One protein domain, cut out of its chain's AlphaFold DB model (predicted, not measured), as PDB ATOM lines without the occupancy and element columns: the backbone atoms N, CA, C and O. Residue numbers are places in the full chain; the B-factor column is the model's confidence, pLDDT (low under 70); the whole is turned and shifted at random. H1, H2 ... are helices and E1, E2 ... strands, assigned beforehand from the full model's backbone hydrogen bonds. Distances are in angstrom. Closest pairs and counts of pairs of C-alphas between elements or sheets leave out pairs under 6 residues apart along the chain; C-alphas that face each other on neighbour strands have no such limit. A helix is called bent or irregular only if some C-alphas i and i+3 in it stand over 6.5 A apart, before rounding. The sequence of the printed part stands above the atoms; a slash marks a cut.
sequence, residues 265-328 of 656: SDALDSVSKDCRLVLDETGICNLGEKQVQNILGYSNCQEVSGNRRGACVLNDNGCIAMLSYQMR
ATOM      1  N   SER A 265      17.989  26.468  48.597       86.38
ATOM      2  CA  SER A 265      18.044  27.918  48.353       86.38
ATOM      3  C   SER A 265      17.467  28.308  46.995       86.38
ATOM      4  O   SER A 265      16.675  29.239  46.916       86.38
ATOM      5  N   ASP A 266      17.789  27.552  45.949       84.94
ATOM      6  CA  ASP A 266      17.474  27.912  44.566       84.94
ATOM      7  C   ASP A 266      15.954  27.856  44.315       84.94
ATOM      8  O   ASP A 266      15.371  28.729  43.661       84.94
ATOM      9  N   ALA A 267      15.283  26.863  44.909       82.06
ATOM     10  CA  ALA A 267      13.829  26.748  44.872       82.06
ATOM     11  C   ALA A 267      13.145  27.882  45.654       82.06
ATOM     12  O   ALA A 267      12.152  28.447  45.193       82.06
ATOM     13  N   LEU A 268      13.684  28.252  46.820       86.12
ATOM     14  CA  LEU A 268      13.106  29.304  47.656       86.12
ATOM     15  C   LEU A 268      13.348  30.708  47.099       86.12
ATOM     16  O   LEU A 268      12.489  31.582  47.234       86.12
ATOM     17  N   ASP A 269      14.479  30.946  46.439       87.38
ATOM     18  CA  ASP A 269      14.790  32.178  45.696       87.38
ATOM     19  C   ASP A 269      13.865  32.400  44.500       87.38
ATOM     20  O   ASP A 269      13.657  33.536  44.072       87.38
ATOM     21  N   SER A 270      13.203  31.339  44.045       84.31
ATOM     22  CA  SER A 270      12.246  31.380  42.944       84.31
ATOM     23  C   SER A 270      10.803  31.716  43.360       84.31
ATOM     24  O   SER A 270       9.967  31.960  42.481       84.31
ATOM     25  N   VAL A 271      10.483  31.754  44.664       87.50
ATOM     26  CA  VAL A 271       9.132  32.068  45.183       87.50
ATOM     27  C   VAL A 271       9.034  33.475  45.786       87.50
ATOM     28  O   VAL A 271      10.033  34.107  46.118       87.50
ATOM     29  N   SER A 272       7.809  34.003  45.915       89.69
ATOM     30  CA  SER A 272       7.582  35.354  46.452       89.69
ATOM     31  C   SER A 272       7.786  35.409  47.971       89.69
ATOM     32  O   SER A 272       7.731  34.388  48.655       89.69
ATOM     33  N   LYS A 273       7.964  36.623  48.515       89.06
ATOM     34  CA  LYS A 273       8.050  36.842  49.969       89.06
ATOM     35  C   LYS A 273       6.808  36.331  50.704       89.06
ATOM     36  O   LYS A 273       6.952  35.660  51.716       89.06
ATOM     37  N   ASP A 274       5.620  36.569  50.151       90.62
ATOM     38  CA  ASP A 274       4.362  36.088  50.735       90.62
ATOM     39  C   ASP A 274       4.302  34.555  50.759       90.62
ATOM     40  O   ASP A 274       3.893  33.971  51.756       90.62
ATOM     41  N   CYS A 275       4.778  33.887  49.699       90.38
ATOM     42  CA  CYS A 275       4.867  32.427  49.688       90.38
ATOM     43  C   CYS A 275       5.806  31.908  50.780       90.38
ATOM     44  O   CYS A 275       5.471  30.926  51.430       90.38
ATOM     45  N   ARG A 276       6.951  32.568  51.004       89.94
ATOM     46  CA  ARG A 276       7.881  32.192  52.082       89.94
ATOM     47  C   ARG A 276       7.241  32.332  53.458       89.94
ATOM     48  O   ARG A 276       7.318  31.392  54.230       89.94
ATOM     49  N   LEU A 277       6.534  33.434  53.721       90.69
ATOM     50  CA  LEU A 277       5.812  33.617  54.986       90.69
ATOM     51  C   LEU A 277       4.787  32.498  55.226       90.69
ATOM     52  O   LEU A 277       4.701  31.964  56.325       90.69
ATOM     53  N   VAL A 278       4.051  32.097  54.185       92.00
ATOM     54  CA  VAL A 278       3.078  30.995  54.276       92.00
ATOM     55  C   VAL A 278       3.764  29.635  54.477       92.00
ATOM     56  O   VAL A 278       3.241  28.798  55.216       92.00
ATOM     57  N   LEU A 279       4.920  29.401  53.842       91.38
ATOM     58  CA  LEU A 279       5.734  28.202  54.077       91.38
ATOM     59  C   LEU A 279       6.242  28.157  55.521       91.38
ATOM     60  O   LEU A 279       6.108  27.122  56.160       91.38
ATOM     61  N   ASP A 280       6.751  29.271  56.047       88.62
ATOM     62  CA  ASP A 280       7.250  29.357  57.422       88.62
ATOM     63  C   ASP A 280       6.123  29.123  58.447       88.62
ATOM     64  O   ASP A 280       6.347  28.509  59.488       88.62
ATOM     65  N   GLU A 281       4.896  29.567  58.150       88.62
ATOM     66  CA  GLU A 281       3.735  29.395  59.033       88.62
ATOM     67  C   GLU A 281       3.109  27.991  58.957       88.62
ATOM     68  O   GLU A 281       2.649  27.462  59.970       88.62
ATOM     69  N   THR A 282       3.038  27.385  57.765       88.69
ATOM     70  CA  THR A 282       2.196  26.190  57.526       88.69
ATOM     71  C   THR A 282       2.924  24.988  56.915       88.69
ATOM     72  O   THR A 282       2.320  23.930  56.702       88.69
ATOM     73  N   GLY A 283       4.206  25.144  56.574       90.88
ATOM     74  CA  GLY A 283       5.030  24.158  55.868       90.88
ATOM     75  C   GLY A 283       4.645  23.937  54.401       90.88
ATOM     76  O   GLY A 283       5.223  23.081  53.733       90.88
ATOM     77  N   ILE A 284       3.642  24.656  53.883       94.19
ATOM     78  CA  ILE A 284       3.059  24.388  52.567       94.19
ATOM     79  C   ILE A 284       2.524  25.659  51.900       94.19
ATOM     80  O   ILE A 284       1.900  26.494  52.542       94.19
ATOM     81  N   CYS A 285       2.711  25.813  50.591       94.88
ATOM     82  CA  CYS A 285       2.238  26.986  49.863       94.88
ATOM     83  C   CYS A 285       1.757  26.640  48.451       94.88
ATOM     84  O   CYS A 285       2.412  25.901  47.717       94.88
ATOM     85  N   ASN A 286       0.621  27.214  48.049       94.50
ATOM     86  CA  ASN A 286       0.139  27.120  46.674       94.50
ATOM     87  C   ASN A 286       0.937  28.068  45.778       94.50
ATOM     88  O   ASN A 286       1.067  29.254  46.082       94.50
ATOM     89  N   LEU A 287       1.410  27.562  44.643       92.56
ATOM     90  CA  LEU A 287       2.189  28.330  43.681       92.56
ATOM     91  C   LEU A 287       1.376  28.683  42.435       92.56
ATOM     92  O   LEU A 287       0.620  27.863  41.904       92.56
ATOM     93  N   GLY A 288       1.589  29.898  41.927       88.25
ATOM     94  CA  GLY A 288       1.144  30.307  40.596       88.25
ATOM     95  C   GLY A 288       2.058  29.772  39.487       88.25
ATOM     96  O   GLY A 288       3.216  29.434  39.727       88.25
ATOM     97  N   GLU A 289       1.575  29.750  38.240       86.94
ATOM     98  CA  GLU A 289       2.299  29.138  37.106       86.94
ATOM     99  C   GLU A 289       3.696  29.725  36.884       86.94
ATOM    100  O   GLU A 289       4.648  28.989  36.645       86.94
ATOM    101  N   LYS A 290       3.855  31.047  37.029       87.31
ATOM    102  CA  LYS A 290       5.162  31.699  36.873       87.31
ATOM    103  C   LYS A 290       6.176  31.207  37.912       87.31
ATOM    104  O   LYS A 290       7.346  31.042  37.592       87.31
ATOM    105  N   GLN A 291       5.735  30.950  39.144       89.50
ATOM    106  CA  GLN A 291       6.595  30.439  40.215       89.50
ATOM    107  C   GLN A 291       6.966  28.975  39.961       89.50
ATOM    108  O   GLN A 291       8.129  28.610  40.089       89.50
ATOM    109  N   VAL A 292       6.002  28.157  39.525       90.44
ATOM    110  CA  VAL A 292       6.249  26.764  39.116       90.44
ATOM    111  C   VAL A 292       7.269  26.706  37.976       90.44
ATOM    112  O   VAL A 292       8.220  25.931  38.044       90.44
ATOM    113  N   GLN A 293       7.113  27.565  36.965       89.12
ATOM    114  CA  GLN A 293       8.036  27.656  35.837       89.12
ATOM    115  C   GLN A 293       9.444  28.084  36.264       89.12
ATOM    116  O   GLN A 293      10.417  27.550  35.735       89.12
ATOM    117  N   ASN A 294       9.566  29.010  37.219       87.81
ATOM    118  CA  ASN A 294      10.867  29.425  37.747       87.81
ATOM    119  C   ASN A 294      11.583  28.274  38.473       87.81
ATOM    120  O   ASN A 294      12.782  28.106  38.288       87.81
ATOM    121  N   ILE A 295      10.851  27.466  39.249       88.44
ATOM    122  CA  ILE A 295      11.422  26.344  40.014       88.44
ATOM    123  C   ILE A 295      11.811  25.176  39.098       88.44
ATOM    124  O   ILE A 295      12.896  24.617  39.221       88.44
ATOM    125  N   LEU A 296      10.913  24.768  38.198       85.56
ATOM    126  CA  LEU A 296      11.088  23.554  37.393       85.56
ATOM    127  C   LEU A 296      11.816  23.788  36.064       85.56
ATOM    128  O   LEU A 296      12.249  22.831  35.419       85.56
ATOM    129  N   GLY A 297      11.901  25.039  35.614       82.50
ATOM    130  CA  GLY A 297      12.242  25.364  34.237       82.50
ATOM    131  C   GLY A 297      11.122  25.007  33.250       82.50
ATOM    132  O   GLY A 297      10.094  24.418  33.590       82.50
ATOM    133  N   TYR A 298      11.321  25.375  31.982       75.50
ATOM    134  CA  TYR A 298      10.266  25.324  30.962       75.50
ATOM    135  C   TYR A 298       9.747  23.903  30.667       75.50
ATOM    136  O   TYR A 298       8.539  23.681  30.665       75.50
ATOM    137  N   SER A 299      10.645  22.932  30.458       72.75
ATOM    138  CA  SER A 299      10.280  21.560  30.052       72.75
ATOM    139  C   SER A 299       9.431  20.842  31.106       72.75
ATOM    140  O   SER A 299       8.368  20.316  30.795       72.75
ATOM    141  N   ASN A 300       9.876  20.849  32.363       79.12
ATOM    142  CA  ASN A 300       9.161  20.181  33.451       79.12
ATOM    143  C   ASN A 300       7.864  20.917  33.809       79.12
ATOM    144  O   ASN A 300       6.872  20.282  34.156       79.12
ATOM    145  N   CYS A 301       7.830  22.249  33.674       82.81
ATOM    146  CA  CYS A 301       6.597  23.009  33.857       82.81
ATOM    147  C   CYS A 301       5.516  22.596  32.850       82.81
ATOM    148  O   CYS A 301       4.362  22.464  33.238       82.81
ATOM    149  N   GLN A 302       5.863  22.345  31.581       81.31
ATOM    150  CA  GLN A 302       4.884  21.881  30.589       81.31
ATOM    151  C   GLN A 302       4.286  20.515  30.948       81.31
ATOM    152  O   GLN A 302       3.073  20.339  30.832       81.31
ATOM    153  N   GLU A 303       5.111  19.569  31.408       81.88
ATOM    154  CA  GLU A 303       4.655  18.241  31.848       81.88
ATOM    155  C   GLU A 303       3.679  18.353  33.028       81.88
ATOM    156  O   GLU A 303       2.573  17.809  32.977       81.88
ATOM    157  N   VAL A 304       4.040  19.144  34.042       84.94
ATOM    158  CA  VAL A 304       3.193  19.393  35.214       84.94
ATOM    159  C   VAL A 304       1.889  20.090  34.821       84.94
ATOM    160  O   VAL A 304       0.804  19.611  35.145       84.94
ATOM    161  N   SER A 305       1.952  21.200  34.084       83.06
ATOM    162  CA  SER A 305       0.762  21.975  33.712       83.06
ATOM    163  C   SER A 305      -0.180  21.205  32.772       83.06
ATOM    164  O   SER A 305      -1.392  21.422  32.814       83.06
ATOM    165  N   GLY A 306       0.340  20.276  31.958       82.69
ATOM    166  CA  GLY A 306      -0.437  19.508  30.980       82.69
ATOM    167  C   GLY A 306      -1.480  18.560  31.584       82.69
ATOM    168  O   GLY A 306      -2.539  18.362  30.986       82.69
ATOM    169  N   ASN A 307      -1.231  18.006  32.778       84.19
ATOM    170  CA  ASN A 307      -2.125  17.031  33.420       84.19
ATOM    171  C   ASN A 307      -2.465  17.367  34.885       84.19
ATOM    172  O   ASN A 307      -2.860  16.483  35.638       84.19
ATOM    173  N   ARG A 308      -2.358  18.630  35.318       89.25
ATOM    174  CA  ARG A 308      -2.615  19.042  36.714       89.25
ATOM    175  C   ARG A 308      -4.038  19.543  36.979       89.25
ATOM    176  O   ARG A 308      -4.579  20.375  36.244       89.25
ATOM    177  N   ARG A 309      -4.641  19.091  38.082       88.94
ATOM    178  CA  ARG A 309      -5.877  19.614  38.684       88.94
ATOM    179  C   ARG A 309      -5.520  20.571  39.828       88.94
ATOM    180  O   ARG A 309      -4.827  20.191  40.760       88.94
ATOM    181  N   GLY A 310      -6.030  21.801  39.777       88.81
ATOM    182  CA  GLY A 310      -5.776  22.808  40.815       88.81
ATOM    183  C   GLY A 310      -4.381  23.439  40.737       88.81
ATOM    184  O   GLY A 310      -3.774  23.487  39.663       88.81
ATOM    185  N   ALA A 311      -3.909  23.975  41.863       90.25
ATOM    186  CA  ALA A 311      -2.596  24.611  41.986       90.25
ATOM    187  C   ALA A 311      -1.487  23.581  42.252       90.25
ATOM    188  O   ALA A 311      -1.747  22.508  42.798       90.25
ATOM    189  N   CYS A 312      -0.247  23.922  41.889       94.38
ATOM    190  CA  CYS A 312       0.908  23.226  42.450       94.38
ATOM    191  C   CYS A 312       1.107  23.651  43.898       94.38
ATOM    192  O   CYS A 312       0.848  24.795  44.270       94.38
ATOM    193  N   VAL A 313       1.636  22.728  44.678       95.31
ATOM    194  CA  VAL A 313       1.849  22.859  46.105       95.31
ATOM    195  C   VAL A 313       3.332  22.678  46.374       95.31
ATOM    196  O   VAL A 313       3.899  21.650  46.018       95.31
ATOM    197  N   LEU A 314       3.971  23.669  46.980       95.50
ATOM    198  CA  LEU A 314       5.326  23.549  47.501       95.50
ATOM    199  C   LEU A 314       5.237  23.206  48.984       95.50
ATOM    200  O   LEU A 314       4.654  23.975  49.740       95.50
ATOM    201  N   ASN A 315       5.787  22.066  49.382       95.31
ATOM    202  CA  ASN A 315       6.023  21.708  50.774       95.31
ATOM    203  C   ASN A 315       7.497  21.941  51.101       95.31
ATOM    204  O   ASN A 315       8.362  21.599  50.293       95.31
ATOM    205  N   ASP A 316       7.773  22.530  52.258       92.56
ATOM    206  CA  ASP A 316       9.131  22.740  52.740       92.56
ATOM    207  C   ASP A 316       9.179  22.648  54.269       92.56
ATOM    208  O   ASP A 316       8.356  23.245  54.961       92.56
ATOM    209  N   ASN A 317      10.148  21.895  54.793       84.62
ATOM    210  CA  ASN A 317      10.334  21.691  56.234       84.62
ATOM    211  C   ASN A 317      11.654  22.277  56.766       84.62
ATOM    212  O   ASN A 317      12.184  21.799  57.767       84.62
ATOM    213  N   GLY A 318      12.258  23.238  56.062       84.50
ATOM    214  CA  GLY A 318      13.587  23.758  56.396       84.50
ATOM    215  C   GLY A 318      14.749  22.914  55.861       84.50
ATOM    216  O   GLY A 318      15.839  23.445  55.639       84.50
ATOM    217  N   CYS A 319      14.521  21.626  55.591       86.75
ATOM    218  CA  CYS A 319      15.548  20.689  55.148       86.75
ATOM    219  C   CYS A 319      15.360  20.258  53.687       86.75
ATOM    220  O   CYS A 319      16.328  20.234  52.927       86.75
ATOM    221  N   ILE A 320      14.128  19.948  53.284       90.88
ATOM    222  CA  ILE A 320      13.765  19.414  51.970       90.88
ATOM    223  C   ILE A 320      12.555  20.185  51.441       90.88
ATOM    224  O   ILE A 320      11.569  20.362  52.155       90.88
ATOM    225  N   ALA A 321      12.628  20.578  50.171       93.12
ATOM    226  CA  ALA A 321      11.561  21.216  49.416       93.12
ATOM    227  C   ALA A 321      11.014  20.251  48.354       93.12
ATOM    228  O   ALA A 321      11.750  19.774  47.478       93.12
ATOM    229  N   MET A 322       9.707  19.989  48.390       94.31
ATOM    230  CA  MET A 322       9.009  19.145  47.420       94.31
ATOM    231  C   MET A 322       7.876  19.908  46.747       94.31
ATOM    232  O   MET A 322       6.962  20.406  47.399       94.31
ATOM    233  N   LEU A 323       7.902  19.950  45.419       94.50
ATOM    234  CA  LEU A 323       6.786  20.452  44.631       94.50
ATOM    235  C   LEU A 323       5.863  19.287  44.291       94.50
ATOM    236  O   LEU A 323       6.323  18.261  43.808       94.50
ATOM    237  N   SER A 324       4.569  19.434  44.532       95.56
ATOM    238  CA  SER A 324       3.573  18.378  44.358       95.56
ATOM    239  C   SER A 324       2.293  18.903  43.742       95.56
ATOM    240  O   SER A 324       1.989  20.095  43.812       95.56
ATOM    241  N   TYR A 325       1.536  18.016  43.113       95.25
ATOM    242  CA  TYR A 325       0.261  18.364  42.512       95.25
ATOM    243  C   TYR A 325      -0.625  17.134  42.319       95.25
ATOM    244  O   TYR A 325      -0.137  16.009  42.209       95.25
ATOM    245  N   GLN A 326      -1.934  17.372  42.239       94.25
ATOM    246  CA  GLN A 326      -2.905  16.347  41.876       94.25
ATOM    247  C   GLN A 326      -3.132  16.345  40.362       94.25
ATOM    248  O   GLN A 326      -3.204  17.399  39.727       94.25
ATOM    249  N   MET A 327      -3.262  15.167  39.769       92.25
ATOM    250  CA  MET A 327      -3.493  14.975  38.342       92.25
ATOM    251  C   MET A 327      -4.973  15.189  37.973       92.25
ATOM    252  O   MET A 327      -5.867  15.007  38.795       92.25
ATOM    253  N   ARG A 328      -5.267  15.581  36.722       86.25
ATOM    254  CA  ARG A 328      -6.652  15.622  36.192       86.25
ATOM    255  C   ARG A 328      -7.141  14.243  35.798       86.25
ATOM    256  O   ARG A 328      -8.310  13.926  36.003       86.25
TER     257      ARG A 328
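AT A GLANCE: This is residues 265 to 328 of the 656 residues of an uncharacterized protein of Arabidopsis lyrata subsp. lyrata (UniProt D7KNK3). What does the domain look like? A wall of three antiparallel strands, E1, E2 and E3, in which E2 bends by 66 degrees at residue 311, has two helices over one face: H2 covers the E1 side, and H3 folds back on itself at a kink of 131 degrees near residue 298. The short H1 only grazes the sheet. What is it built of? The printed part has 64 residues of mixed class, with three named helices and three named strands in the order H1 H2 E1 H3 E2 E3, and the antiparallel sheet runs E1 E2 E3. How large is it? It is compact and rounded, with a radius of gyration of the C-alphas of 11.1 A and spans of 29 by 20 by 19 A.

IN THESE COORDINATES: Where are the strands? E1 is residues 284 to 287, 9.8 A long. E2 is residues 308 to 316, 20.2 A, and bends by 66 degrees at residue 311. E3 is residues 320 to 327, 22.4 A, ending at C-alpha 327 (-3.493, 14.975, 38.342). Where are the helices? H1 is residues 265 to 269, 6.0 A, from C-alpha 265 (18.044, 27.918, 48.353), and H2 is residues 273 to 282, 14.3 A. H3 is residues 289 to 306, 11.7 A from first to last C-alpha, and is irregular: C-alphas 295 and 298 are 9.2 A apart.

HOW THE PARTS SIT: How do the strands pair? E2 and E3 form an antiparallel hairpin at 166 degrees, with N 313 and O 324 within hydrogen-bond range at 2.8 A. E1 and E2 are antiparallel at 136 degrees, with N 285 and O 314 within range at 2.8 A. How do H2 and H3 stand to the sheet? They lie on the same face in two layers, helices on one face of a sheet, and are apart from each other. H2 is over E1 at a height over the sheet of 7.1 A and runs along the strands, at 7 degrees to E1 on the local plane; its closest C-alphas to E1 are those of Leu 279 and Cys 285, 5.6 A. H3, at a height of 10.8 A, is over E2, E3 and, only just, E1, with 3 C-alphas, and runs slantwise to the strands, at 39 degrees to E3 on the local plane. Where is H1, and how are the helices' backbones formed? H1 is near H3, the closest C-alphas being those of Ala 267 and Ile 295, 5.4 A. Every O i to N i+4 pair is within hydrogen-bond range in H1 and H2, and 11 of 14 are in H3.

THE WHOLE: How far does it reach? The two farthest C-alphas, those of Glu 281 and Ser 299, are 30.7 A apart. Is it continuous and confident? The printed part has no cut, and its five links are tight. The mean pLDDT of the printed part is 88.5, and no printed residue is under 70.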